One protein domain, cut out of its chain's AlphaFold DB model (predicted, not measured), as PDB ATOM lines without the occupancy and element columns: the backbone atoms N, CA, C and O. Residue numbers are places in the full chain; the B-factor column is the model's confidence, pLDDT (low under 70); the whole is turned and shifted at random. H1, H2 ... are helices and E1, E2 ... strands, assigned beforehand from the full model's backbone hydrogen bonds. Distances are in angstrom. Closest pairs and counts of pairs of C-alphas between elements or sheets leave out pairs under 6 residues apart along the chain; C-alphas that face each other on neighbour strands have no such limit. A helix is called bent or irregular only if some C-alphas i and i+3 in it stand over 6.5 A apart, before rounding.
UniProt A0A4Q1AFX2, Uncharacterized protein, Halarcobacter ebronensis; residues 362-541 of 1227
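AT A GLANCE: This is residues 362 to 541 of the 1227 residues of an uncharacterized protein of Halarcobacter ebronensis (UniProt A0A4Q1AFX2). A small twisted sheet of five short strands has helices over one face: H7 stands up from E3 into the middle of the helices, and long H1 passes over E1 and E2 with its residues 376 to 387. H9 folds back along H1, H3 and H4 pack on H7, and H2 and H8 make corners with H1 and H7. The 180 printed residues have nine named helices and five named strands, in the order H1 H2 H3 H4 E1 E2 E3 E4 H5 E5 H6 H7 H8 H9; the class is mixed, helices and strands. The mixed sheet runs E1 E2 E3 E4 E5; the whole is compact, radius of gyration of the C-alphas 16.0 A, spanning 49 by 39 by 33 A.

HOW THE PARTS SIT: Start at E1, residues 439 to 441, E2, 444 to 446, E3, 450 to 452, and E4, 460 to 463: a meander of hairpins, each strand the antiparallel neighbour of the one before. Look for N 444 and O 441 at 2.8 A, N 452 and O 445 at 3.0 A, and N 462 and O 451 at 3.0 A, within hydrogen-bond range. E5, 479 to 481, is parallel to E4, with N 461 and O 479 at 2.9 A; with H5, 465 to 468, not on the sheet, they form a strand-helix-strand unit with a right-handed crossover. H1, 362 to 387, and H7, 497 to 510, are on the same face, giving two layers, helices on one face of a sheet. The hub, H7, touches H1 about perpendicular at 80 degrees, Val 382 and Met 505 having the closest C-alphas, 6.4 A. It touches H3, 403 to 408 (C-alphas 406 and 504, 6.4 A), H4, 413 to 424 (414 and 506, 4.6 A), and, only at the corner, irregular H8, 512 to 518, where C-alphas 513 and 516 are 7.6 A apart. H9, 524 to 540, touches H1 at a shallow tilt of 22 degrees, opposite ways, closest C-alphas 377 and 534 at 5.6 A, and only just touches H7, with 3 pairs within 8 A. H2, 389 to 395, touches H1 only at the corner; H6, 490 to 493, is close but not clearly touching H7. Every O i to N i+4 pair is within hydrogen-bond range in H1, H2, H3, H4 and H7, 12 of 13 in H9, and 1 of 3 in H8, beside 3 of 4 O i to N i+3 pairs; H5 and H6 are too short for such a pair.

IN THESE COORDINATES: Find C-alpha 362 at (-19.750, 4.419, 49.099), where H1 begins its 37.1 A. H7 begins at (-22.533, -16.858, 22.964) and is 19.7 A long; H4 is 17.4 A. H9, 24.3 A, ends at C-alpha 540, (-20.888, -11.724, 50.009).

THE WHOLE: The farthest C-alphas, Asn 362 and Asp 398, are 49.7 A apart. The printed part has no cut; the link H4 to E1, residues 425 to 438, is long. Mean pLDDT of the printed part is 73.3, with 62 residues under 70, among them 431 to 444 and 465 to 477.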
ATOM      1  N   ASN A 362     -20.646   5.398  48.484       81.38
ATOM      2  CA  ASN A 362     -19.750   4.419  49.099       81.38
ATOM      3  C   ASN A 362     -20.247   2.982  48.875       81.38
ATOM      4  O   ASN A 362     -19.461   2.112  48.520       81.38
ATOM      5  N   GLU A 363     -21.552   2.741  49.008       75.69
ATOM      6  CA  GLU A 363     -22.158   1.433  48.717       75.69
ATOM      7  C   GLU A 363     -22.076   1.104  47.229       75.69
ATOM      8  O   GLU A 363     -21.679  -0.000  46.873       75.69
ATOM      9  N   GLU A 364     -22.351   2.084  46.366       82.00
ATOM     10  CA  GLU A 364     -22.195   1.984  44.913       82.00
ATOM     11  C   GLU A 364     -20.763   1.566  44.534       82.00
ATOM     12  O   GLU A 364     -20.566   0.683  43.697       82.00
ATOM     13  N   LYS A 365     -19.755   2.150  45.200       84.19
ATOM     14  CA  LYS A 365     -18.342   1.790  45.036       84.19
ATOM     15  C   LYS A 365     -18.050   0.371  45.538       84.19
ATOM     16  O   LYS A 365     -17.440  -0.399  44.802       84.19
ATOM     17  N   ILE A 366     -18.470   0.016  46.756       80.81
ATOM     18  CA  ILE A 366     -18.226  -1.313  47.351       80.81
ATOM     19  C   ILE A 366     -18.868  -2.413  46.497       80.81
ATOM     20  O   ILE A 366     -18.216  -3.406  46.187       80.81
ATOM     21  N   TYR A 367     -20.108  -2.210  46.052       81.62
ATOM     22  CA  TYR A 367     -20.813  -3.111  45.143       81.62
ATOM     23  C   TYR A 367     -20.100  -3.241  43.789       81.62
ATOM     24  O   TYR A 367     -19.929  -4.355  43.292       81.62
ATOM     25  N   LYS A 368     -19.612  -2.136  43.204       84.31
ATOM     26  CA  LYS A 368     -18.804  -2.180  41.971       84.31
ATOM     27  C   LYS A 368     -17.497  -2.959  42.196       84.31
ATOM     28  O   LYS A 368     -17.188  -3.851  41.415       84.31
ATOM     29  N   GLU A 369     -16.782  -2.743  43.301       85.62
ATOM     30  CA  GLU A 369     -15.576  -3.520  43.631       85.62
ATOM     31  C   GLU A 369     -15.853  -5.017  43.873       85.62
ATOM     32  O   GLU A 369     -15.100  -5.863  43.387       85.62
ATOM     33  N   ASP A 370     -16.903  -5.376  44.619       82.75
ATOM     34  CA  ASP A 370     -17.219  -6.775  44.936       82.75
ATOM     35  C   ASP A 370     -17.859  -7.528  43.746       82.75
ATOM     36  O   ASP A 370     -17.604  -8.728  43.591       82.75
ATOM     37  N   THR A 371     -18.580  -6.852  42.839       84.12
ATOM     38  CA  THR A 371     -19.038  -7.458  41.568       84.12
ATOM     39  C   THR A 371     -17.902  -7.643  40.557       84.12
ATOM     40  O   THR A 371     -17.859  -8.679  39.894       84.12
ATOM     41  N   GLU A 372     -16.917  -6.740  40.486       86.50
ATOM     42  CA  GLU A 372     -15.720  -6.944  39.648       86.50
ATOM     43  C   GLU A 372     -14.808  -8.068  40.181       86.50
ATOM     44  O   GLU A 372     -14.217  -8.822  39.398       86.50
ATOM     45  N   LYS A 373     -14.745  -8.282  41.505       87.69
ATOM     46  CA  LYS A 373     -14.103  -9.476  42.095       87.69
ATOM     47  C   LYS A 373     -14.822 -10.763  41.668       87.69
ATOM     48  O   LYS A 373     -14.156 -11.734  41.299       87.69
ATOM     49  N   LEU A 374     -16.159 -10.766  41.641       85.12
ATOM     50  CA  LEU A 374     -16.957 -11.901  41.157       85.12
ATOM     51  C   LEU A 374     -16.740 -12.156  39.654       85.12
ATOM     52  O   LEU A 374     -16.471 -13.294  39.263       85.12
ATOM     53  N   LYS A 375     -16.762 -11.105  38.821       87.62
ATOM     54  CA  LYS A 375     -16.445 -11.169  37.380       87.62
ATOM     55  C   LYS A 375     -15.034 -11.713  37.145       87.62
ATOM     56  O   LYS A 375     -14.843 -12.589  36.308       87.62
ATOM     57  N   THR A 376     -14.061 -11.296  37.956       87.44
ATOM     58  CA  THR A 376     -12.681 -11.811  37.927       87.44
ATOM     59  C   THR A 376     -12.591 -13.307  38.263       87.44
ATOM     60  O   THR A 376     -11.737 -14.006  37.717       87.44
ATOM     61  N   LEU A 377     -13.442 -13.822  39.155       85.81
ATOM     62  CA  LEU A 377     -13.488 -15.246  39.512       85.81
ATOM     63  C   LEU A 377     -14.198 -16.079  38.432       85.81
ATOM     64  O   LEU A 377     -13.652 -17.096  38.003       85.81
ATOM     65  N   TYR A 378     -15.328 -15.592  37.909       89.75
ATOM     66  CA  TYR A 378     -16.002 -16.145  36.726       89.75
ATOM     67  C   TYR A 378     -15.041 -16.251  35.528       89.75
ATOM     68  O   TYR A 378     -14.861 -17.328  34.958       89.75
ATOM     69  N   ASN A 379     -14.320 -15.170  35.216       86.25
ATOM     70  CA  ASN A 379     -13.359 -15.115  34.113       86.25
ATOM     71  C   ASN A 379     -12.166 -16.077  34.295       86.25
ATOM     72  O   ASN A 379     -11.603 -16.546  33.305       86.25
ATOM     73  N   LYS A 380     -11.788 -16.429  35.535       85.94
ATOM     74  CA  LYS A 380     -10.768 -17.463  35.812       85.94
ATOM     75  C   LYS A 380     -11.291 -18.876  35.546       85.94
ATOM     76  O   LYS A 380     -10.559 -19.670  34.960       85.94
ATOM     77  N   LEU A 381     -12.533 -19.173  35.930       87.19
ATOM     78  CA  LEU A 381     -13.188 -20.455  35.640       87.19
ATOM     79  C   LEU A 381     -13.385 -20.640  34.126       87.19
ATOM     80  O   LEU A 381     -12.939 -21.637  33.565       87.19
ATOM     81  N   VAL A 382     -13.940 -19.637  33.436       88.06
ATOM     82  CA  VAL A 382     -14.077 -19.635  31.966       88.06
ATOM     83  C   VAL A 382     -12.715 -19.748  31.259       88.06
ATOM     84  O   VAL A 382     -12.591 -20.453  30.259       88.06
ATOM     85  N   GLY A 383     -11.674 -19.102  31.797       83.69
ATOM     86  CA  GLY A 383     -10.298 -19.219  31.312       83.69
ATOM     87  C   GLY A 383      -9.767 -20.655  31.346       83.69
ATOM     88  O   GLY A 383      -9.217 -21.114  30.347       83.69
ATOM     89  N   LEU A 384      -9.965 -21.390  32.448       85.06
ATOM     90  CA  LEU A 384      -9.616 -22.819  32.524       85.06
ATOM     91  C   LEU A 384     -10.416 -23.640  31.506       85.06
ATOM     92  O   LEU A 384      -9.821 -24.367  30.711       85.06
ATOM     93  N   LEU A 385     -11.737 -23.445  31.467       86.94
ATOM     94  CA  LEU A 385     -12.657 -24.169  30.586       86.94
ATOM     95  C   LEU A 385     -12.307 -24.058  29.091       86.94
ATOM     96  O   LEU A 385     -12.664 -24.941  28.321       86.94
ATOM     97  N   LEU A 386     -11.631 -22.981  28.673       84.25
ATOM     98  CA  LEU A 386     -11.289 -22.711  27.271       84.25
ATOM     99  C   LEU A 386      -9.787 -22.818  26.933       84.25
ATOM    100  O   LEU A 386      -9.414 -22.565  25.782       84.25
ATOM    101  N   SER A 387      -8.919 -23.177  27.887       79.00
ATOM    102  CA  SER A 387      -7.462 -23.250  27.654       79.00
ATOM    103  C   SER A 387      -6.739 -24.470  28.233       79.00
ATOM    104  O   SER A 387      -5.622 -24.744  27.801       79.00
ATOM    105  N   ASP A 388      -7.340 -25.203  29.171       83.38
ATOM    106  CA  ASP A 388      -6.705 -26.352  29.818       83.38
ATOM    107  C   ASP A 388      -6.930 -27.633  28.999       83.38
ATOM    108  O   ASP A 388      -8.056 -28.129  28.906       83.38
ATOM    109  N   ASP A 389      -5.864 -28.170  28.393       81.69
ATOM    110  CA  ASP A 389      -5.958 -29.328  27.494       81.69
ATOM    111  C   ASP A 389      -6.615 -30.558  28.173       81.69
ATOM    112  O   ASP A 389      -7.302 -31.309  27.483       81.69
ATOM    113  N   SER A 390      -6.520 -30.742  29.502       82.06
ATOM    114  CA  SER A 390      -7.162 -31.878  30.199       82.06
ATOM    115  C   SER A 390      -8.691 -31.758  30.242       82.06
ATOM    116  O   SER A 390      -9.405 -32.720  29.953       82.06
ATOM    117  N   LEU A 391      -9.206 -30.554  30.516       84.88
ATOM    118  CA  LEU A 391     -10.637 -30.243  30.471       84.88
ATOM    119  C   LEU A 391     -11.180 -30.339  29.041       84.88
ATOM    120  O   LEU A 391     -12.283 -30.848  28.822       84.88
ATOM    121  N   LEU A 392     -10.399 -29.875  28.061       83.81
ATOM    122  CA  LEU A 392     -10.789 -29.941  26.658       83.81
ATOM    123  C   LEU A 392     -10.838 -31.386  26.156       83.81
ATOM    124  O   LEU A 392     -11.850 -31.789  25.574       83.81
ATOM    125  N   GLU A 393      -9.802 -32.183  26.413       82.94
ATOM    126  CA  GLU A 393      -9.793 -33.589  26.010       82.94
ATOM    127  C   GLU A 393     -10.880 -34.406  26.726       82.94
ATOM    128  O   GLU A 393     -11.448 -35.315  26.121       82.94
ATOM    129  N   LYS A 394     -11.232 -34.059  27.972       85.94
ATOM    130  CA  LYS A 394     -12.255 -34.779  28.738       85.94
ATOM    131  C   LYS A 394     -13.696 -34.492  28.293       85.94
ATOM    132  O   LYS A 394     -14.488 -35.430  28.203       85.94
ATOM    133  N   PHE A 395     -14.051 -33.227  28.045       85.50
ATOM    134  CA  PHE A 395     -15.451 -32.819  27.823       85.50
ATOM    135  C   PHE A 395     -15.792 -32.427  26.376       85.50
ATOM    136  O   PHE A 395     -16.964 -32.434  26.003       85.50
ATOM    137  N   PHE A 396     -14.797 -32.094  25.550       85.12
ATOM    138  CA  PHE A 396     -15.001 -31.404  24.266       85.12
ATOM    139  C   PHE A 396     -14.383 -32.124  23.044       85.12
ATOM    140  O   PHE A 396     -14.532 -31.673  21.900       85.12
ATOM    141  N   LYS A 397     -13.678 -33.240  23.273       80.94
ATOM    142  CA  LYS A 397     -12.917 -33.989  22.257       80.94
ATOM    143  C   LYS A 397     -13.810 -34.689  21.245       80.94
ATOM    144  O   LYS A 397     -13.723 -34.403  20.052       80.94
ATOM    145  N   ASP A 398     -14.731 -35.513  21.728       76.88
ATOM    146  CA  ASP A 398     -15.597 -36.336  20.880       76.88
ATOM    147  C   ASP A 398     -16.975 -35.693  20.644       76.88
ATOM    148  O   ASP A 398     -17.617 -35.946  19.627       76.88
ATOM    149  N   GLU A 399     -17.403 -34.775  21.517       76.00
ATOM    150  CA  GLU A 399     -18.659 -34.038  21.351       76.00
ATOM    151  C   GLU A 399     -18.508 -32.857  20.368       76.00
ATOM    152  O   GLU A 399     -17.502 -32.148  20.367       76.00
ATOM    153  N   ASN A 400     -19.507 -32.641  19.511       77.81
ATOM    154  CA  ASN A 400     -19.608 -31.517  18.566       77.81
ATOM    155  C   ASN A 400     -20.802 -30.603  18.864       77.81
ATOM    156  O   ASN A 400     -20.779 -29.422  18.521       77.81
ATOM    157  N   ASP A 401     -21.846 -31.141  19.488       84.62
ATOM    158  CA  ASP A 401     -23.033 -30.416  19.903       84.62
ATOM    159  C   ASP A 401     -22.942 -30.151  21.406       84.62
ATOM    160  O   ASP A 401     -23.305 -30.985  22.237       84.62
ATOM    161  N   ILE A 402     -22.438 -28.968  21.758       84.62
ATOM    162  CA  ILE A 402     -22.234 -28.562  23.154       84.62
ATOM    163  C   ILE A 402     -23.539 -28.511  23.948       84.62
ATOM    164  O   ILE A 402     -23.501 -28.558  25.175       84.62
ATOM    165  N   SER A 403     -24.698 -28.468  23.288       81.62
ATOM    166  CA  SER A 403     -25.962 -28.533  24.013       81.62
ATOM    167  C   SER A 403     -26.219 -29.906  24.646       81.62
ATOM    168  O   SER A 403     -26.868 -29.941  25.683       81.62
ATOM    169  N   LYS A 404     -25.578 -30.998  24.186       82.75
ATOM    170  CA  LYS A 404     -25.615 -32.292  24.900       82.75
ATOM    171  C   LYS A 404     -24.917 -32.260  26.264       82.75
ATOM    172  O   LYS A 404     -25.244 -33.056  27.138       82.75
ATOM    173  N   ILE A 405     -23.970 -31.340  26.467       81.31
ATOM    174  CA  ILE A 405     -23.339 -31.105  27.776       81.31
ATOM    175  C   ILE A 405     -24.334 -30.397  28.712       81.31
ATOM    176  O   ILE A 405     -24.373 -30.692  29.900       81.31
ATOM    177  N   LEU A 406     -25.193 -29.524  28.176       79.69
ATOM    178  CA  LEU A 406     -26.266 -28.881  28.943       79.69
ATOM    179  C   LEU A 406     -27.467 -29.809  29.172       79.69
ATOM    180  O   LEU A 406     -28.090 -29.746  30.222       79.69
ATOM    181  N   ASP A 407     -27.778 -30.699  28.228       78.38
ATOM    182  CA  ASP A 407     -28.823 -31.718  28.392       78.38
ATOM    183  C   ASP A 407     -28.394 -32.825  29.386       78.38
ATOM    184  O   ASP A 407     -29.250 -33.474  29.987       78.38
ATOM    185  N   LYS A 408     -27.079 -33.004  29.610       76.38
ATOM    186  CA  LYS A 408     -26.514 -33.793  30.724       76.38
ATOM    187  C   LYS A 408     -26.686 -33.127  32.093       76.38
ATOM    188  O   LYS A 408     -26.766 -33.843  33.083       76.38
ATOM    189  N   ASP A 409     -26.770 -31.798  32.173       67.44
ATOM    190  CA  ASP A 409     -27.159 -31.080  33.396       67.44
ATOM    191  C   ASP A 409     -28.681 -31.212  33.582       67.44
ATOM    192  O   ASP A 409     -29.450 -30.259  33.446       67.44
ATOM    193  N   THR A 410     -29.131 -32.445  33.841       56.84
ATOM    194  CA  THR A 410     -30.553 -32.832  33.932       56.84
ATOM    195  C   THR A 410     -31.303 -31.975  34.959       56.84
ATOM    196  O   THR A 410     -32.433 -31.523  34.718       56.84
ATOM    197  N   LYS A 411     -30.605 -31.682  36.063       52.84
ATOM    198  CA  LYS A 411     -31.000 -30.827  37.183       52.84
ATOM    199  C   LYS A 411     -30.800 -29.323  36.927       52.84
ATOM    200  O   LYS A 411     -31.103 -28.549  37.818       52.84
ATOM    201  N   LYS A 412     -30.334 -28.905  35.742       61.47
ATOM    202  CA  LYS A 412     -30.304 -27.514  35.230       61.47
ATOM    203  C   LYS A 412     -29.525 -26.505  36.089       61.47
ATOM    204  O   LYS A 412     -29.803 -25.306  36.009       61.47
ATOM    205  N   VAL A 413     -28.509 -26.956  36.829       58.72
ATOM    206  CA  VAL A 413     -27.743 -26.158  37.806       58.72
ATOM    207  C   VAL A 413     -27.252 -24.822  37.253       58.72
ATOM    208  O   VAL A 413     -27.305 -23.793  37.937       58.72
ATOM    209  N   ALA A 414     -26.854 -24.808  35.983       71.44
ATOM    210  CA  ALA A 414     -26.456 -23.595  35.285       71.44
ATOM    211  C   ALA A 414     -27.494 -22.460  35.279       71.44
ATOM    212  O   ALA A 414     -27.122 -21.289  35.372       71.44
ATOM    213  N   ALA A 415     -28.787 -22.785  35.186       66.12
ATOM    214  CA  ALA A 415     -29.849 -21.789  35.093       66.12
ATOM    215  C   ALA A 415     -29.960 -20.947  36.370       66.12
ATOM    216  O   ALA A 415     -30.089 -19.727  36.288       66.12
ATOM    217  N   SER A 416     -29.866 -21.582  37.539       56.88
ATOM    218  CA  SER A 416     -30.002 -20.894  38.825       56.88
ATOM    219  C   SER A 416     -28.790 -20.043  39.179       56.88
ATOM    220  O   SER A 416     -28.974 -18.951  39.705       56.88
ATOM    221  N   TYR A 417     -27.560 -20.492  38.897       69.88
ATOM    222  CA  TYR A 417     -26.385 -19.641  39.129       69.88
ATOM    223  C   TYR A 417     -26.473 -18.364  38.289       69.88
ATOM    224  O   TYR A 417     -26.286 -17.272  38.816       69.88
ATOM    225  N   ILE A 418     -26.853 -18.483  37.015       74.06
ATOM    226  CA  ILE A 418     -27.064 -17.328  36.131       74.06
ATOM    227  C   ILE A 418     -28.212 -16.446  36.636       74.06
ATOM    228  O   ILE A 418     -28.073 -15.228  36.638       74.06
ATOM    229  N   GLN A 419     -29.302 -17.030  37.140       62.34
ATOM    230  CA  GLN A 419     -30.409 -16.273  37.724       62.34
ATOM    231  C   GLN A 419     -29.990 -15.500  38.990       62.34
ATOM    232  O   GLN A 419     -30.212 -14.295  39.055       62.34
ATOM    233  N   GLN A 420     -29.305 -16.139  39.946       62.72
ATOM    234  CA  GLN A 420     -28.768 -15.492  41.156       62.72
ATOM    235  C   GLN A 420     -27.785 -14.359  40.822       62.72
ATOM    236  O   GLN A 420     -27.817 -13.294  41.436       62.72
ATOM    237  N   ILE A 421     -26.937 -14.560  39.812       74.06
ATOM    238  CA  ILE A 421     -25.991 -13.546  39.334       74.06
ATOM    239  C   ILE A 421     -26.725 -12.373  38.674       74.06
ATOM    240  O   ILE A 421     -26.388 -11.227  38.959       74.06
ATOM    241  N   ASN A 422     -27.761 -12.633  37.871       65.81
ATOM    242  CA  ASN A 422     -28.585 -11.588  37.257       65.81
ATOM    243  C   ASN A 422     -29.423 -10.807  38.291       65.81
ATOM    244  O   ASN A 422     -29.698  -9.632  38.074       65.81
ATOM    245  N   ILE A 423     -29.803 -11.425  39.418       58.06
ATOM    246  CA  ILE A 423     -30.463 -10.746  40.551       58.06
ATOM    247  C   ILE A 423     -29.489  -9.797  41.263       58.06
ATOM    248  O   ILE A 423     -29.878  -8.702  41.659       58.06
ATOM    249  N   ILE A 424     -28.219 -10.192  41.406       69.12
ATOM    250  CA  ILE A 424     -27.170  -9.316  41.943       69.12
ATOM    251  C   ILE A 424     -26.854  -8.182  40.963       69.12
ATOM    252  O   ILE A 424     -26.724  -7.038  41.391       69.12
ATOM    253  N   LYS A 425     -26.694  -8.504  39.673       73.81
ATOM    254  CA  LYS A 425     -26.299  -7.585  38.601       73.81
ATOM    255  C   LYS A 425     -26.809  -8.101  37.247       73.81
ATOM    256  O   LYS A 425     -26.203  -8.987  36.646       73.81
ATOM    257  N   SER A 426     -27.904  -7.531  36.749       68.69
ATOM    258  CA  SER A 426     -28.613  -8.001  35.544       68.69
ATOM    259  C   SER A 426     -27.768  -7.995  34.262       68.69
ATOM    260  O   SER A 426     -27.965  -8.839  33.390       68.69
ATOM    261  N   ASP A 427     -26.774  -7.108  34.172       70.88
ATOM    262  CA  ASP A 427     -25.842  -6.989  33.048       70.88
ATOM    263  C   ASP A 427     -24.518  -7.761  33.237       70.88
ATOM    264  O   ASP A 427     -23.609  -7.620  32.422       70.88
ATOM    265  N   PHE A 428     -24.370  -8.599  34.275       80.50
ATOM    266  CA  PHE A 428     -23.088  -9.231  34.639       80.50
ATOM    267  C   PHE A 428     -22.415 -10.014  33.498       80.50
ATOM    268  O   PHE A 428     -21.184 -10.014  33.378       80.50
ATOM    269  N   PHE A 429     -23.202 -10.692  32.658       80.88
ATOM    270  CA  PHE A 429     -22.709 -11.458  31.505       80.88
ATOM    271  C   PHE A 429     -22.561 -10.622  30.227       80.88
ATOM    272  O   PHE A 429     -22.034 -11.124  29.231       80.88
ATOM    273  N   GLU A 430     -22.998  -9.364  30.241       72.81
ATOM    274  CA  GLU A 430     -22.737  -8.409  29.171       72.81
ATOM    275  C   GLU A 430     -21.376  -7.703  29.365       72.81
ATOM    276  O   GLU A 430     -20.657  -7.895  30.350       72.81
ATOM    277  N   ASP A 431     -21.005  -6.901  28.369       59.97
ATOM    278  CA  ASP A 431     -19.924  -5.917  28.411       59.97
ATOM    279  C   ASP A 431     -20.511  -4.637  27.795       59.97
ATOM    280  O   ASP A 431     -21.010  -4.675  26.665       59.97
ATOM    281  N   LYS A 432     -20.491  -3.504  28.517       49.50
ATOM    282  CA  LYS A 432     -21.190  -2.256  28.124       49.50
ATOM    283  C   LYS A 432     -20.642  -1.596  26.835       49.50
ATOM    284  O   LYS A 432     -21.040  -0.490  26.490       49.50
ATOM    285  N   ASN A 433     -19.730  -2.253  26.105       48.03
ATOM    286  CA  ASN A 433     -19.144  -1.809  24.831       48.03
ATOM    287  C   ASN A 433     -19.259  -2.857  23.685       48.03
ATOM    288  O   ASN A 433     -18.519  -2.789  22.692       48.03
ATOM    289  N   ASP A 434     -20.157  -3.845  23.801       45.31
ATOM    290  CA  ASP A 434     -20.225  -5.033  22.925       45.31
ATOM    291  C   ASP A 434     -20.864  -4.786  21.536       45.31
ATOM    292  O   ASP A 434     -21.964  -5.231  21.205       45.31
ATOM    293  N   SER A 435     -20.121  -4.088  20.673       43.47
ATOM    294  CA  SER A 435     -20.285  -4.194  19.210       43.47
ATOM    295  C   SER A 435     -18.977  -4.431  18.445       43.47
ATOM    296  O   SER A 435     -19.014  -4.908  17.305       43.47
ATOM    297  N   LYS A 436     -17.817  -4.102  19.041       43.41
ATOM    298  CA  LYS A 436     -16.487  -4.218  18.401       43.41
ATOM    299  C   LYS A 436     -15.335  -4.651  19.321       43.41
ATOM    300  O   LYS A 436     -14.279  -5.011  18.797       43.41
ATOM    301  N   ARG A 437     -15.479  -4.596  20.653       46.56
ATOM    302  CA  ARG A 437     -14.420  -5.040  21.581       46.56
ATOM    303  C   ARG A 437     -14.371  -6.567  21.694       46.56
ATOM    304  O   ARG A 437     -15.278  -7.271  21.260       46.56
ATOM    305  N   LYS A 438     -13.240  -7.065  22.194       52.97
ATOM    306  CA  LYS A 438     -12.949  -8.487  22.396       52.97
ATOM    307  C   LYS A 438     -12.519  -8.666  23.844       52.97
ATOM    308  O   LYS A 438     -11.534  -8.039  24.238       52.97
ATOM    309  N   GLU A 439     -13.190  -9.522  24.604       54.03
ATOM    310  CA  GLU A 439     -12.670  -9.920  25.911       54.03
ATOM    311  C   GLU A 439     -11.576 -10.982  25.686       54.03
ATOM    312  O   GLU A 439     -11.843 -12.064  25.153       54.03
ATOM    313  N   ASN A 440     -10.326 -10.632  26.008       54.41
ATOM    314  CA  ASN A 440      -9.141 -11.476  25.816       54.41
ATOM    315  C   ASN A 440      -8.744 -12.126  27.154       54.41
ATOM    316  O   ASN A 440      -7.812 -11.676  27.821       54.41
ATOM    317  N   LEU A 441      -9.455 -13.176  27.565       59.97
ATOM    318  CA  LEU A 441      -9.227 -13.847  28.850       59.97
ATOM    319  C   LEU A 441      -8.180 -14.956  28.719       59.97
ATOM    320  O   LEU A 441      -8.520 -16.055  28.302       59.97
ATOM    321  N   ASN A 442      -6.914 -14.683  29.060       53.00
ATOM    322  CA  ASN A 442      -5.824 -15.677  29.113       53.00
ATOM    323  C   ASN A 442      -5.802 -16.667  27.928       53.00
ATOM    324  O   ASN A 442      -5.698 -17.880  28.099       53.00
ATOM    325  N   ASN A 443      -5.860 -16.126  26.709       56.69
ATOM    326  CA  ASN A 443      -5.933 -16.882  25.454       56.69
ATOM    327  C   ASN A 443      -7.273 -17.622  25.206       56.69
ATOM    328  O   ASN A 443      -7.335 -18.628  24.508       56.69
ATOM    329  N   ALA A 444      -8.381 -17.068  25.691       63.91
ATOM    330  CA  ALA A 444      -9.714 -17.254  25.125       63.91
ATOM    331  C   ALA A 444     -10.186 -15.951  24.455       63.91
ATOM    332  O   ALA A 444      -9.701 -14.863  24.778       63.91
ATOM    333  N   MET A 445     -11.134 -16.050  23.518       72.50
ATOM    334  CA  MET A 445     -11.810 -14.881  22.943       72.50
ATOM    335  C   MET A 445     -13.326 -15.084  22.966       72.50
ATOM    336  O   MET A 445     -13.815 -16.077  22.424       72.50
ATOM    337  N   ILE A 446     -14.044 -14.112  23.534       76.69
ATOM    338  CA  ILE A 446     -15.497 -14.134  23.757       76.69
ATOM    339  C   ILE A 446     -16.128 -12.834  23.215       76.69
ATOM    340  O   ILE A 446     -15.495 -11.777  23.222       76.69
ATOM    341  N   THR A 447     -17.363 -12.930  22.710       75.56
ATOM    342  CA  THR A 447     -18.253 -11.834  22.265       75.56
ATOM    343  C   THR A 447     -19.715 -12.292  22.389       75.56
ATOM    344  O   THR A 447     -19.948 -13.502  22.421       75.56
ATOM    345  N   LYS A 448     -20.718 -11.398  22.307       76.06
ATOM    346  CA  LYS A 448     -22.147 -11.793  22.174       76.06
ATOM    347  C   LYS A 448     -22.424 -12.783  21.029       76.06
ATOM    348  O   LYS A 448     -23.409 -13.513  21.055       76.06
ATOM    349  N   ARG A 449     -21.558 -12.837  20.007       77.62
ATOM    350  CA  ARG A 449     -21.788 -13.597  18.764       77.62
ATOM    351  C   ARG A 449     -21.071 -14.948  18.684       77.62
ATOM    352  O   ARG A 449     -21.574 -15.832  17.986       77.62
ATOM    353  N   TYR A 450     -19.913 -15.093  19.331       81.69
ATOM    354  CA  TYR A 450     -19.092 -16.311  19.322       81.69
ATOM    355  C   TYR A 450     -18.099 -16.376  20.495       81.69
ATOM    356  O   TYR A 450     -17.664 -15.336  20.996       81.69
ATOM    357  N   PHE A 451     -17.673 -17.593  20.850       84.94
ATOM    358  CA  PHE A 451     -16.495 -17.850  21.692       84.94
ATOM    359  C   PHE A 451     -15.583 -18.917  21.074       84.94
ATOM    360  O   PHE A 451     -16.035 -19.736  20.268       84.94
ATOM    361  N   LYS A 452     -14.293 -18.912  21.436       83.50
ATOM    362  CA  LYS A 452     -13.304 -19.896  20.962       83.50
ATOM    363  C   LYS A 452     -12.154 -20.143  21.948       83.50
ATOM    364  O   LYS A 452     -11.792 -19.240  22.706       83.50
ATOM    365  N   THR A 453     -11.542 -21.324  21.857       79.81
ATOM    366  CA  THR A 453     -10.302 -21.687  22.574       79.81
ATOM    367  C   THR A 453      -9.048 -21.219  21.828       79.81
ATOM    368  O   THR A 453      -9.115 -20.810  20.664       79.81
ATOM    369  N   THR A 454      -7.875 -21.319  22.465       68.25
ATOM    370  CA  THR A 454      -6.580 -21.344  21.753       68.25
ATOM    371  C   THR A 454      -5.617 -22.417  22.271       68.25
ATOM    372  O   THR A 454      -4.404 -22.290  22.071       68.25
ATOM    373  N   ALA A 455      -6.121 -23.453  22.946       67.25
ATOM    374  CA  ALA A 455      -5.302 -24.577  23.391       67.25
ATOM    375  C   ALA A 455      -4.522 -25.194  22.214       67.25
ATOM    376  O   ALA A 455      -4.939 -25.104  21.050       67.25
ATOM    377  N   LYS A 456      -3.346 -25.769  22.487       65.38
ATOM    378  CA  LYS A 456      -2.455 -26.229  21.409       65.38
ATOM    379  C   LYS A 456      -3.024 -27.462  20.716       65.38
ATOM    380  O   LYS A 456      -3.016 -27.491  19.480       65.38
ATOM    381  N   ASN A 457      -3.549 -28.399  21.505       68.25
ATOM    382  CA  ASN A 457      -3.987 -29.709  21.038       68.25
ATOM    383  C   ASN A 457      -5.431 -29.664  20.519       68.25
ATOM    384  O   ASN A 457      -5.721 -30.260  19.484       68.25
ATOM    385  N   GLN A 458      -6.322 -28.905  21.176       73.38
ATOM    386  CA  GLN A 458      -7.752 -28.901  20.851       73.38
ATOM    387  C   GLN A 458      -8.347 -27.495  20.651       73.38
ATOM    388  O   GLN A 458      -8.618 -26.742  21.589       73.38
ATOM    389  N   LYS A 459      -8.599 -27.141  19.386       78.25
ATOM    390  CA  LYS A 459      -9.096 -25.818  18.970       78.25
ATOM    391  C   LYS A 459     -10.551 -25.905  18.534       78.25
ATOM    392  O   LYS A 459     -10.857 -26.652  17.606       78.25
ATOM    393  N   PHE A 460     -11.436 -25.115  19.140       82.25
ATOM    394  CA  PHE A 460     -12.839 -25.037  18.721       82.25
ATOM    395  C   PHE A 460     -13.434 -23.630  18.782       82.25
ATOM    396  O   PHE A 460     -12.901 -22.733  19.438       82.25
ATOM    397  N   VAL A 461     -14.545 -23.442  18.064       86.00
ATOM    398  CA  VAL A 461     -15.335 -22.207  18.020       86.00
ATOM    399  C   VAL A 461     -16.835 -22.519  18.010       86.00
ATOM    400  O   VAL A 461     -17.301 -23.332  17.213       86.00
ATOM    401  N   TYR A 462     -17.598 -21.832  18.860       85.75
ATOM    402  CA  TYR A 462     -19.062 -21.792  18.809       85.75
ATOM    403  C   TYR A 462     -19.523 -20.462  18.206       85.75
ATOM    404  O   TYR A 462     -18.989 -19.416  18.570       85.75
ATOM    405  N   MET A 463     -20.518 -20.478  17.313       82.75
ATOM    406  CA  MET A 463     -21.068 -19.276  16.667       82.75
ATOM    407  C   MET A 463     -22.599 -19.283  16.683       82.75
ATOM    408  O   MET A 463     -23.228 -20.274  16.318       82.75
ATOM    409  N   THR A 464     -23.194 -18.147  17.044       75.62
ATOM    410  CA  THR A 464     -24.655 -17.945  17.044       75.62
ATOM    411  C   THR A 464     -25.234 -17.877  15.623       75.62
ATOM    412  O   THR A 464     -24.542 -17.520  14.661       75.62
ATOM    413  N   LYS A 465     -26.540 -18.160  15.476       67.81
ATOM    414  CA  LYS A 465     -27.218 -18.195  14.161       67.81
ATOM    415  C   LYS A 465     -27.147 -16.872  13.379       67.81
ATOM    416  O   LYS A 465     -27.169 -16.887  12.152       67.81
ATOM    417  N   ALA A 466     -26.987 -15.744  14.074       56.88
ATOM    418  CA  ALA A 466     -26.813 -14.422  13.471       56.88
ATOM    419  C   ALA A 466     -25.490 -14.254  12.690       56.88
ATOM    420  O   ALA A 466     -25.368 -13.323  11.897       56.88
ATOM    421  N   VAL A 467     -24.498 -15.132  12.899       54.88
ATOM    422  CA  VAL A 467     -23.219 -15.119  12.161       54.88
ATOM    423  C   VAL A 467     -23.123 -16.257  11.148       54.88
ATOM    424  O   VAL A 467     -22.500 -16.079  10.109       54.88
ATOM    425  N   THR A 468     -23.784 -17.400  11.366       53.34
ATOM    426  CA  THR A 468     -23.721 -18.532  10.418       53.34
ATOM    427  C   THR A 468     -24.282 -18.216   9.026       53.34
ATOM    428  O   THR A 468     -23.942 -18.911   8.077       53.34
ATOM    429  N   GLY A 469     -25.109 -17.171   8.890       49.53
ATOM    430  CA  GLY A 469     -25.602 -16.666   7.601       49.53
ATOM    431  C   GLY A 469     -24.682 -15.665   6.882       49.53
ATOM    432  O   GLY A 469     -25.010 -15.248   5.776       49.53
ATOM    433  N   GLN A 470     -23.552 -15.258   7.473       44.41
ATOM    434  CA  GLN A 470     -22.581 -14.349   6.849       44.41
ATOM    435  C   GLN A 470     -21.186 -14.978   6.847       44.41
ATOM    436  O   GLN A 470     -20.537 -15.111   7.884       44.41
ATOM    437  N   SER A 471     -20.709 -15.358   5.663       48.38
ATOM    438  CA  SER A 471     -19.468 -16.112   5.487       48.38
ATOM    439  C   SER A 471     -18.229 -15.354   5.980       48.38
ATOM    440  O   SER A 471     -17.682 -14.496   5.285       48.38
ATOM    441  N   LYS A 472     -17.720 -15.745   7.150       49.31
ATOM    442  CA  LYS A 472     -16.315 -15.556   7.533       49.31
ATOM    443  C   LYS A 472     -15.698 -16.924   7.773       49.31
ATOM    444  O   LYS A 472     -16.304 -17.766   8.428       49.31
ATOM    445  N   HIS A 473     -14.519 -17.154   7.201       51.12
ATOM    446  CA  HIS A 473     -13.841 -18.440   7.320       51.12
ATOM    447  C   HIS A 473     -13.552 -18.754   8.793       51.12
ATOM    448  O   HIS A 473     -12.942 -17.951   9.504       51.12
ATOM    449  N   VAL A 474     -13.960 -19.946   9.232       55.84
ATOM    450  CA  VAL A 474     -13.402 -20.560  10.437       55.84
ATOM    451  C   VAL A 474     -11.907 -20.751  10.175       55.84
ATOM    452  O   VAL A 474     -11.524 -21.272   9.129       55.84
ATOM    453  N   GLY A 475     -11.057 -20.266  11.083       57.22
ATOM    454  CA  GLY A 475      -9.607 -20.341  10.906       57.22
ATOM    455  C   GLY A 475      -9.127 -21.790  10.795       57.22
ATOM    456  O   GLY A 475      -9.669 -22.671  11.466       57.22
ATOM    457  N   TYR A 476      -8.105 -22.031   9.968       53.75
ATOM    458  CA  TYR A 476      -7.534 -23.366   9.761       53.75
ATOM    459  C   TYR A 476      -7.258 -24.077  11.098       53.75
ATOM    460  O   TYR A 476      -6.595 -23.534  11.984       53.75
ATOM    461  N   GLY A 477      -7.780 -25.300  11.229       64.94
ATOM    462  CA  GLY A 477      -7.591 -26.152  12.405       64.94
ATOM    463  C   GLY A 477      -8.561 -25.937  13.575       64.94
ATOM    464  O   GLY A 477      -8.291 -26.474  14.643       64.94
ATOM    465  N   TYR A 478      -9.660 -25.185  13.421       73.75
ATOM    466  CA  TYR A 478     -10.708 -25.069  14.451       73.75
ATOM    467  C   TYR A 478     -11.912 -25.987  14.172       73.75
ATOM    468  O   TYR A 478     -12.565 -25.874  13.135       73.75
ATOM    469  N   LYS A 479     -12.260 -26.833  15.147       78.06
ATOM    470  CA  LYS A 479     -13.517 -27.596  15.216       78.06
ATOM    471  C   LYS A 479     -14.693 -26.620  15.395       78.06
ATOM    472  O   LYS A 479     -14.619 -25.714  16.226       78.06
ATOM    473  N   LYS A 480     -15.782 -26.766  14.638       80.25
ATOM    474  CA  LYS A 480     -16.997 -25.953  14.832       80.25
ATOM    475  C   LYS A 480     -17.932 -26.671  15.804       80.25
ATOM    476  O   LYS A 480     -18.247 -27.834  15.582       80.25
ATOM    477  N   PHE A 481     -18.409 -25.960  16.820       85.00
ATOM    478  CA  PHE A 481     -19.453 -26.443  17.716       85.00
ATOM    479  C   PHE A 481     -20.851 -25.996  17.305       85.00
ATOM    480  O   PHE A 481     -21.061 -24.887  16.803       85.00
ATOM    481  N   GLU A 482     -21.801 -26.893  17.546       80.81
ATOM    482  CA  GLU A 482     -23.225 -26.731  17.275       80.81
ATOM    483  C   GLU A 482     -24.035 -26.710  18.576       80.81
ATOM    484  O   GLU A 482     -23.492 -26.911  19.660       80.81
ATOM    485  N   PHE A 483     -25.325 -26.393  18.474       79.44
ATOM    486  CA  PHE A 483     -26.217 -26.251  19.624       79.44
ATOM    487  C   PHE A 483     -27.633 -26.636  19.182       79.44
ATOM    488  O   PHE A 483     -28.402 -25.784  18.720       79.44
ATOM    489  N   ASN A 484     -27.935 -27.935  19.241       76.56
ATOM    490  CA  ASN A 484     -29.108 -28.534  18.598       76.56
ATOM    491  C   ASN A 484     -30.159 -29.100  19.583       76.56
ATOM    492  O   ASN A 484     -31.124 -29.717  19.133       76.56
ATOM    493  N   SER A 485     -30.026 -28.848  20.893       70.38
ATOM    494  CA  SER A 485     -30.971 -29.292  21.934       70.38
ATOM    495  C   SER A 485     -32.425 -28.894  21.648       70.38
ATOM    496  O   SER A 485     -32.742 -27.773  21.230       70.38
ATOM    497  N   SER A 486     -33.318 -29.842  21.929       61.53
ATOM    498  CA  SER A 486     -34.774 -29.715  21.858       61.53
ATOM    499  C   SER A 486     -35.385 -29.001  23.074       61.53
ATOM    500  O   SER A 486     -36.565 -28.642  23.045       61.53
ATOM    501  N   ASN A 487     -34.607 -28.765  24.135       64.31
ATOM    502  CA  ASN A 487     -35.073 -28.158  25.376       64.31
ATOM    503  C   ASN A 487     -35.477 -26.685  25.167       64.31
ATOM    504  O   ASN A 487     -34.648 -25.821  24.864       64.31
ATOM    505  N   GLN A 488     -36.761 -26.376  25.388       57.62
ATOM    506  CA  GLN A 488     -37.314 -25.032  25.200       57.62
ATOM    507  C   GLN A 488     -36.599 -23.958  26.037       57.62
ATOM    508  O   GLN A 488     -36.457 -22.834  25.554       57.62
ATOM    509  N   ALA A 489     -36.075 -24.288  27.225       53.72
ATOM    510  CA  ALA A 489     -35.323 -23.336  28.049       53.72
ATOM    511  C   ALA A 489     -34.080 -22.815  27.305       53.72
ATOM    512  O   ALA A 489     -33.845 -21.607  27.226       53.72
ATOM    513  N   PHE A 490     -33.337 -23.718  26.661       64.25
ATOM    514  CA  PHE A 490     -32.122 -23.372  25.928       64.25
ATOM    515  C   PHE A 490     -32.390 -22.683  24.575       64.25
ATOM    516  O   PHE A 490     -31.486 -22.090  23.978       64.25
ATOM    517  N   THR A 491     -33.640 -22.667  24.092       58.62
ATOM    518  CA  THR A 491     -33.987 -21.936  22.858       58.62
ATOM    519  C   THR A 491     -33.874 -20.419  22.989       58.62
ATOM    520  O   THR A 491     -33.671 -19.763  21.966       58.62
ATOM    521  N   LYS A 492     -33.934 -19.876  24.213       62.47
ATOM    522  CA  LYS A 492     -33.745 -18.442  24.478       62.47
ATOM    523  C   LYS A 492     -32.270 -18.022  24.408       62.47
ATOM    524  O   LYS A 492     -31.966 -16.976  23.844       62.47
ATOM    525  N   ILE A 493     -31.350 -18.844  24.926       70.69
ATOM    526  CA  ILE A 493     -29.941 -18.451  25.129       70.69
ATOM    527  C   ILE A 493     -29.045 -18.621  23.894       70.69
ATOM    528  O   ILE A 493     -28.067 -17.898  23.751       70.69
ATOM    529  N   LYS A 494     -29.388 -19.517  22.957       73.25
ATOM    530  CA  LYS A 494     -28.576 -19.868  21.761       73.25
ATOM    531  C   LYS A 494     -28.282 -18.727  20.765       73.25
ATOM    532  O   LYS A 494     -27.625 -18.944  19.746       73.25
ATOM    533  N   ASN A 495     -28.809 -17.533  21.020       75.25
ATOM    534  CA  ASN A 495     -28.546 -16.318  20.248       75.25
ATOM    535  C   ASN A 495     -27.481 -15.415  20.902       75.25
ATOM    536  O   ASN A 495     -27.087 -14.425  20.290       75.25
ATOM    537  N   ASP A 496     -26.989 -15.767  22.096       81.56
ATOM    538  CA  ASP A 496     -25.915 -15.078  22.810       81.56
ATOM    539  C   ASP A 496     -24.834 -16.077  23.251       81.56
ATOM    540  O   ASP A 496     -25.044 -16.939  24.109       81.56
ATOM    541  N   ALA A 497     -23.643 -15.959  22.667       83.81
ATOM    542  CA  ALA A 497     -22.533 -16.858  22.964       83.81
ATOM    543  C   ALA A 497     -21.965 -16.680  24.387       83.81
ATOM    544  O   ALA A 497     -21.384 -17.626  24.916       83.81
ATOM    545  N   ARG A 498     -22.159 -15.518  25.030       83.56
ATOM    546  CA  ARG A 498     -21.734 -15.272  26.422       83.56
ATOM    547  C   ARG A 498     -22.615 -16.066  27.383       83.56
ATOM    548  O   ARG A 498     -22.096 -16.737  28.267       83.56
ATOM    549  N   GLN A 499     -23.927 -16.068  27.134       84.38
ATOM    550  CA  GLN A 499     -24.896 -16.873  27.882       84.38
ATOM    551  C   GLN A 499     -24.632 -18.373  27.694       84.38
ATOM    552  O   GLN A 499     -24.486 -19.088  28.679       84.38
ATOM    553  N   VAL A 500     -24.473 -18.857  26.455       87.06
ATOM    554  CA  VAL A 500     -24.149 -20.280  26.195       87.06
ATOM    555  C   VAL A 500     -22.874 -20.729  26.925       87.06
ATOM    556  O   VAL A 500     -22.838 -21.828  27.478       87.06
ATOM    557  N   LEU A 501     -21.842 -19.881  26.970       87.81
ATOM    558  CA  LEU A 501     -20.592 -20.168  27.678       87.81
ATOM    559  C   LEU A 501     -20.750 -20.155  29.206       87.81
ATOM    560  O   LEU A 501     -20.199 -21.030  29.873       87.81
ATOM    561  N   ALA A 502     -21.521 -19.211  29.753       87.56
ATOM    562  CA  ALA A 502     -21.864 -19.191  31.172       87.56
ATOM    563  C   ALA A 502     -22.609 -20.472  31.569       87.56
ATOM    564  O   ALA A 502     -22.230 -21.118  32.545       87.56
ATOM    565  N   TYR A 503     -23.605 -20.881  30.771       86.31
ATOM    566  CA  TYR A 503     -24.365 -22.108  31.011       86.31
ATOM    567  C   TYR A 503     -23.442 -23.336  31.036       86.31
ATOM    568  O   TYR A 503     -23.468 -24.094  32.000       86.31
ATOM    569  N   LEU A 504     -22.559 -23.490  30.040       88.44
ATOM    570  CA  LEU A 504     -21.589 -24.595  30.006       88.44
ATOM    571  C   LEU A 504     -20.671 -24.621  31.231       88.44
ATOM    572  O   LEU A 504     -20.416 -25.692  31.777       88.44
ATOM    573  N   MET A 505     -20.174 -23.458  31.655       90.25
ATOM    574  CA  MET A 505     -19.255 -23.348  32.787       90.25
ATOM    575  C   MET A 505     -19.931 -23.730  34.107       90.25
ATOM    576  O   MET A 505     -19.371 -24.518  34.869       90.25
ATOM    577  N   PHE A 506     -21.150 -23.242  34.356       84.75
ATOM    578  CA  PHE A 506     -21.871 -23.595  35.577       84.75
ATOM    579  C   PHE A 506     -22.330 -25.058  35.590       84.75
ATOM    580  O   PHE A 506     -22.187 -25.705  36.626       84.75
ATOM    581  N   SER A 507     -22.788 -25.613  34.460       82.88
ATOM    582  CA  SER A 507     -23.099 -27.047  34.362       82.88
ATOM    583  C   SER A 507     -21.863 -27.896  34.684       82.88
ATOM    584  O   SER A 507     -21.910 -28.716  35.597       82.88
ATOM    585  N   LEU A 508     -20.740 -27.662  33.993       87.06
ATOM    586  CA  LEU A 508     -19.538 -28.497  34.106       87.06
ATOM    587  C   LEU A 508     -18.807 -28.391  35.450       87.06
ATOM    588  O   LEU A 508     -18.152 -29.354  35.830       87.06
ATOM    589  N   TYR A 509     -18.881 -27.256  36.157       82.50
ATOM    590  CA  TYR A 509     -18.168 -27.069  37.432       82.50
ATOM    591  C   TYR A 509     -19.045 -27.138  38.688       82.50
ATOM    592  O   TYR A 509     -18.494 -27.279  39.782       82.50
ATOM    593  N   PHE A 510     -20.376 -27.047  38.589       71.75
ATOM    594  CA  PHE A 510     -21.251 -26.998  39.773       71.75
ATOM    595  C   PHE A 510     -22.386 -28.037  39.779       71.75
ATOM    596  O   PHE A 510     -23.020 -28.187  40.823       71.75
ATOM    597  N   SER A 511     -22.630 -28.772  38.686       67.25
ATOM    598  CA  SER A 511     -23.600 -29.881  38.662       67.25
ATOM    599  C   SER A 511     -22.959 -31.207  39.098       67.25
ATOM    600  O   SER A 511     -21.847 -31.530  38.674       67.25
ATOM    601  N   GLU A 512     -23.658 -31.997  39.925       62.28
ATOM    602  CA  GLU A 512     -23.157 -33.288  40.437       62.28
ATOM    603  C   GLU A 512     -22.821 -34.295  39.320       62.28
ATOM    604  O   GLU A 512     -21.910 -35.106  39.475       62.28
ATOM    605  N   GLU A 513     -23.505 -34.198  38.175       72.44
ATOM    606  CA  GLU A 513     -23.393 -35.100  37.014       72.44
ATOM    607  C   GLU A 513     -21.981 -35.145  36.387       72.44
ATOM    608  O   GLU A 513     -21.650 -36.080  35.656       72.44
ATOM    609  N   PHE A 514     -21.129 -34.152  36.674       78.81
ATOM    610  CA  PHE A 514     -19.748 -34.067  36.178       78.81
ATOM    611  C   PHE A 514     -18.685 -34.249  37.270       78.81
ATOM    612  O   PHE A 514     -17.494 -34.307  36.968       78.81
ATOM    613  N   GLU A 515     -19.079 -34.371  38.537       73.69
ATOM    614  CA  GLU A 515     -18.166 -34.338  39.684       73.69
ATOM    615  C   GLU A 515     -17.123 -35.468  39.653       73.69
ATOM    616  O   GLU A 515     -15.923 -35.239  39.819       73.69
ATOM    617  N   ASP A 516     -17.563 -36.693  39.369       77.38
ATOM    618  CA  ASP A 516     -16.672 -37.848  39.229       77.38
ATOM    619  C   ASP A 516     -15.813 -37.779  37.958       77.38
ATOM    620  O   ASP A 516     -14.851 -38.538  37.829       77.38
ATOM    621  N   GLU A 517     -16.123 -36.890  37.015       81.75
ATOM    622  CA  GLU A 517     -15.277 -36.607  35.856       81.75
ATOM    623  C   GLU A 517     -14.234 -35.528  36.189       81.75
ATOM    624  O   GLU A 517     -13.073 -35.687  35.815       81.75
ATOM    625  N   LEU A 518     -14.604 -34.500  36.968       81.94
ATOM    626  CA  LEU A 518     -13.698 -33.463  37.478       81.94
ATOM    627  C   LEU A 518     -12.632 -34.025  38.426       81.94
ATOM    628  O   LEU A 518     -11.455 -33.709  38.271       81.94
ATOM    629  N   LYS A 519     -13.013 -34.878  39.389       81.00
ATOM    630  CA  LYS A 519     -12.095 -35.476  40.386       81.00
ATOM    631  C   LYS A 519     -10.952 -36.299  39.778       81.00
ATOM    632  O   LYS A 519      -9.999 -36.627  40.479       81.00
ATOM    633  N   LYS A 520     -11.057 -36.665  38.497       83.88
ATOM    634  CA  LYS A 520     -10.056 -37.437  37.743       83.88
ATOM    635  C   LYS A 520      -9.067 -36.550  36.967       83.88
ATOM    636  O   LYS A 520      -8.244 -37.086  36.232       83.88
ATOM    637  N   LEU A 521      -9.156 -35.223  37.096       83.88
ATOM    638  CA  LEU A 521      -8.277 -34.259  36.430       83.88
ATOM    639  C   LEU A 521      -7.160 -33.785  37.370       83.88
ATOM    640  O   LEU A 521      -7.424 -33.394  38.508       83.88
ATOM    641  N   ASP A 522      -5.927 -33.703  36.866       79.62
ATOM    642  CA  ASP A 522      -4.751 -33.239  37.629       79.62
ATOM    643  C   ASP A 522      -4.902 -31.804  38.176       79.62
ATOM    644  O   ASP A 522      -4.238 -31.403  39.132       79.62
ATOM    645  N   ASN A 523      -5.792 -31.011  37.573       79.25
ATOM    646  CA  ASN A 523      -6.093 -29.637  37.961       79.25
ATOM    647  C   ASN A 523      -7.261 -29.503  38.965       79.25
ATOM    648  O   ASN A 523      -7.574 -28.370  39.340       79.25
ATOM    649  N   TYR A 524      -7.886 -30.601  39.421       81.81
ATOM    650  CA  TYR A 524      -9.104 -30.571  40.249       81.81
ATOM    651  C   TYR A 524      -8.992 -29.608  41.440       81.81
ATOM    652  O   TYR A 524      -9.838 -28.736  41.605       81.81
ATOM    653  N   SER A 525      -7.905 -29.674  42.215       77.06
ATOM    654  CA  SER A 525      -7.689 -28.828  43.405       77.06
ATOM    655  C   SER A 525      -7.681 -27.318  43.110       77.06
ATOM    656  O   SER A 525      -8.042 -26.503  43.962       77.06
ATOM    657  N   LYS A 526      -7.302 -26.929  41.887       83.12
ATOM    658  CA  LYS A 526      -7.326 -25.544  41.395       83.12
ATOM    659  C   LYS A 526      -8.730 -25.123  40.957       83.12
ATOM    660  O   LYS A 526      -9.076 -23.956  41.143       83.12
ATOM    661  N   ILE A 527      -9.518 -26.045  40.400       81.50
ATOM    662  CA  ILE A 527     -10.939 -25.832  40.086       81.50
ATOM    663  C   ILE A 527     -11.719 -25.686  41.398       81.50
ATOM    664  O   ILE A 527     -12.397 -24.680  41.582       81.50
ATOM    665  N   ASP A 528     -11.540 -26.610  42.345       75.50
ATOM    666  CA  ASP A 528     -12.206 -26.624  43.655       75.50
ATOM    667  C   ASP A 528     -11.980 -25.311  44.415       75.50
ATOM    668  O   ASP A 528     -12.915 -24.580  44.740       75.50
ATOM    669  N   SER A 529     -10.716 -24.894  44.531       75.44
ATOM    670  CA  SER A 529     -10.357 -23.633  45.183       75.44
ATOM    671  C   SER A 529     -10.824 -22.369  44.432       75.44
ATOM    672  O   SER A 529     -10.693 -21.262  44.967       75.44
ATOM    673  N   LEU A 530     -11.329 -22.486  43.197       78.00
ATOM    674  CA  LEU A 530     -12.003 -21.403  42.468       78.00
ATOM    675  C   LEU A 530     -13.533 -21.472  42.599       78.00
ATOM    676  O   LEU A 530     -14.138 -20.403  42.662       78.00
ATOM    677  N   ARG A 531     -14.139 -22.667  42.708       73.44
ATOM    678  CA  ARG A 531     -15.566 -22.856  43.050       73.44
ATOM    679  C   ARG A 531     -15.874 -22.179  44.384       73.44
ATOM    680  O   ARG A 531     -16.706 -21.276  44.422       73.44
ATOM    681  N   ASP A 532     -15.115 -22.526  45.427       61.00
ATOM    682  CA  ASP A 532     -15.268 -21.977  46.780       61.00
ATOM    683  C   ASP A 532     -15.160 -20.448  46.780       61.00
ATOM    684  O   ASP A 532     -16.024 -19.742  47.294       61.00
ATOM    685  N   LYS A 533     -14.109 -19.903  46.150       70.44
ATOM    686  CA  LYS A 533     -13.887 -18.448  46.101       70.44
ATOM    687  C   LYS A 533     -14.977 -17.726  45.316       70.44
ATOM    688  O   LYS A 533     -15.389 -16.645  45.728       70.44
ATOM    689  N   PHE A 534     -15.434 -18.298  44.201       78.12
ATOM    690  CA  PHE A 534     -16.538 -17.749  43.418       78.12
ATOM    691  C   PHE A 534     -17.826 -17.693  44.247       78.12
ATOM    692  O   PHE A 534     -18.464 -16.645  44.317       78.12
ATOM    693  N   LEU A 535     -18.167 -18.793  44.917       60.81
ATOM    694  CA  LEU A 535     -19.407 -18.949  45.672       60.81
ATOM    695  C   LEU A 535     -19.410 -18.106  46.962       60.81
ATOM    696  O   LEU A 535     -20.404 -17.438  47.251       60.81
ATOM    697  N   LEU A 536     -18.282 -18.027  47.675       59.59
ATOM    698  CA  LEU A 536     -18.095 -17.099  48.798       59.59
ATOM    699  C   LEU A 536     -18.222 -15.635  48.355       59.59
ATOM    700  O   LEU A 536     -18.908 -14.860  49.018       59.59
ATOM    701  N   GLN A 537     -17.612 -15.246  47.227       69.88
ATOM    702  CA  GLN A 537     -17.738 -13.879  46.712       69.88
ATOM    703  C   GLN A 537     -19.192 -13.569  46.324       69.88
ATOM    704  O   GLN A 537     -19.694 -12.517  46.721       69.88
ATOM    705  N   LEU A 538     -19.867 -14.494  45.626       69.62
ATOM    706  CA  LEU A 538     -21.270 -14.396  45.203       69.62
ATOM    707  C   LEU A 538     -22.194 -14.125  46.396       69.62
ATOM    708  O   LEU A 538     -22.941 -13.152  46.386       69.62
ATOM    709  N   LYS A 539     -22.079 -14.933  47.459       59.75
ATOM    710  CA  LYS A 539     -22.859 -14.782  48.699       59.75
ATOM    711  C   LYS A 539     -22.511 -13.526  49.507       59.75
ATOM    712  O   LYS A 539     -23.263 -13.169  50.406       59.75
ATOM    713  N   SER A 540     -21.375 -12.878  49.236       58.47
ATOM    714  CA  SER A 540     -20.888 -11.724  50.009       58.47
ATOM    715  C   SER A 540     -21.294 -10.357  49.446       58.47
ATOM    716  O   SER A 540     -21.060  -9.345  50.110       58.47
ATOM    717  N   ILE A 541     -21.864 -10.316  48.236       67.50
ATOM    718  CA  ILE A 541     -22.343  -9.086  47.598       67.50
ATOM    719  C   ILE A 541     -23.754  -8.789  48.100       67.50
ATOM    720  O   ILE A 541     -24.681  -9.560  47.861       67.50
TER     721      ILE A 541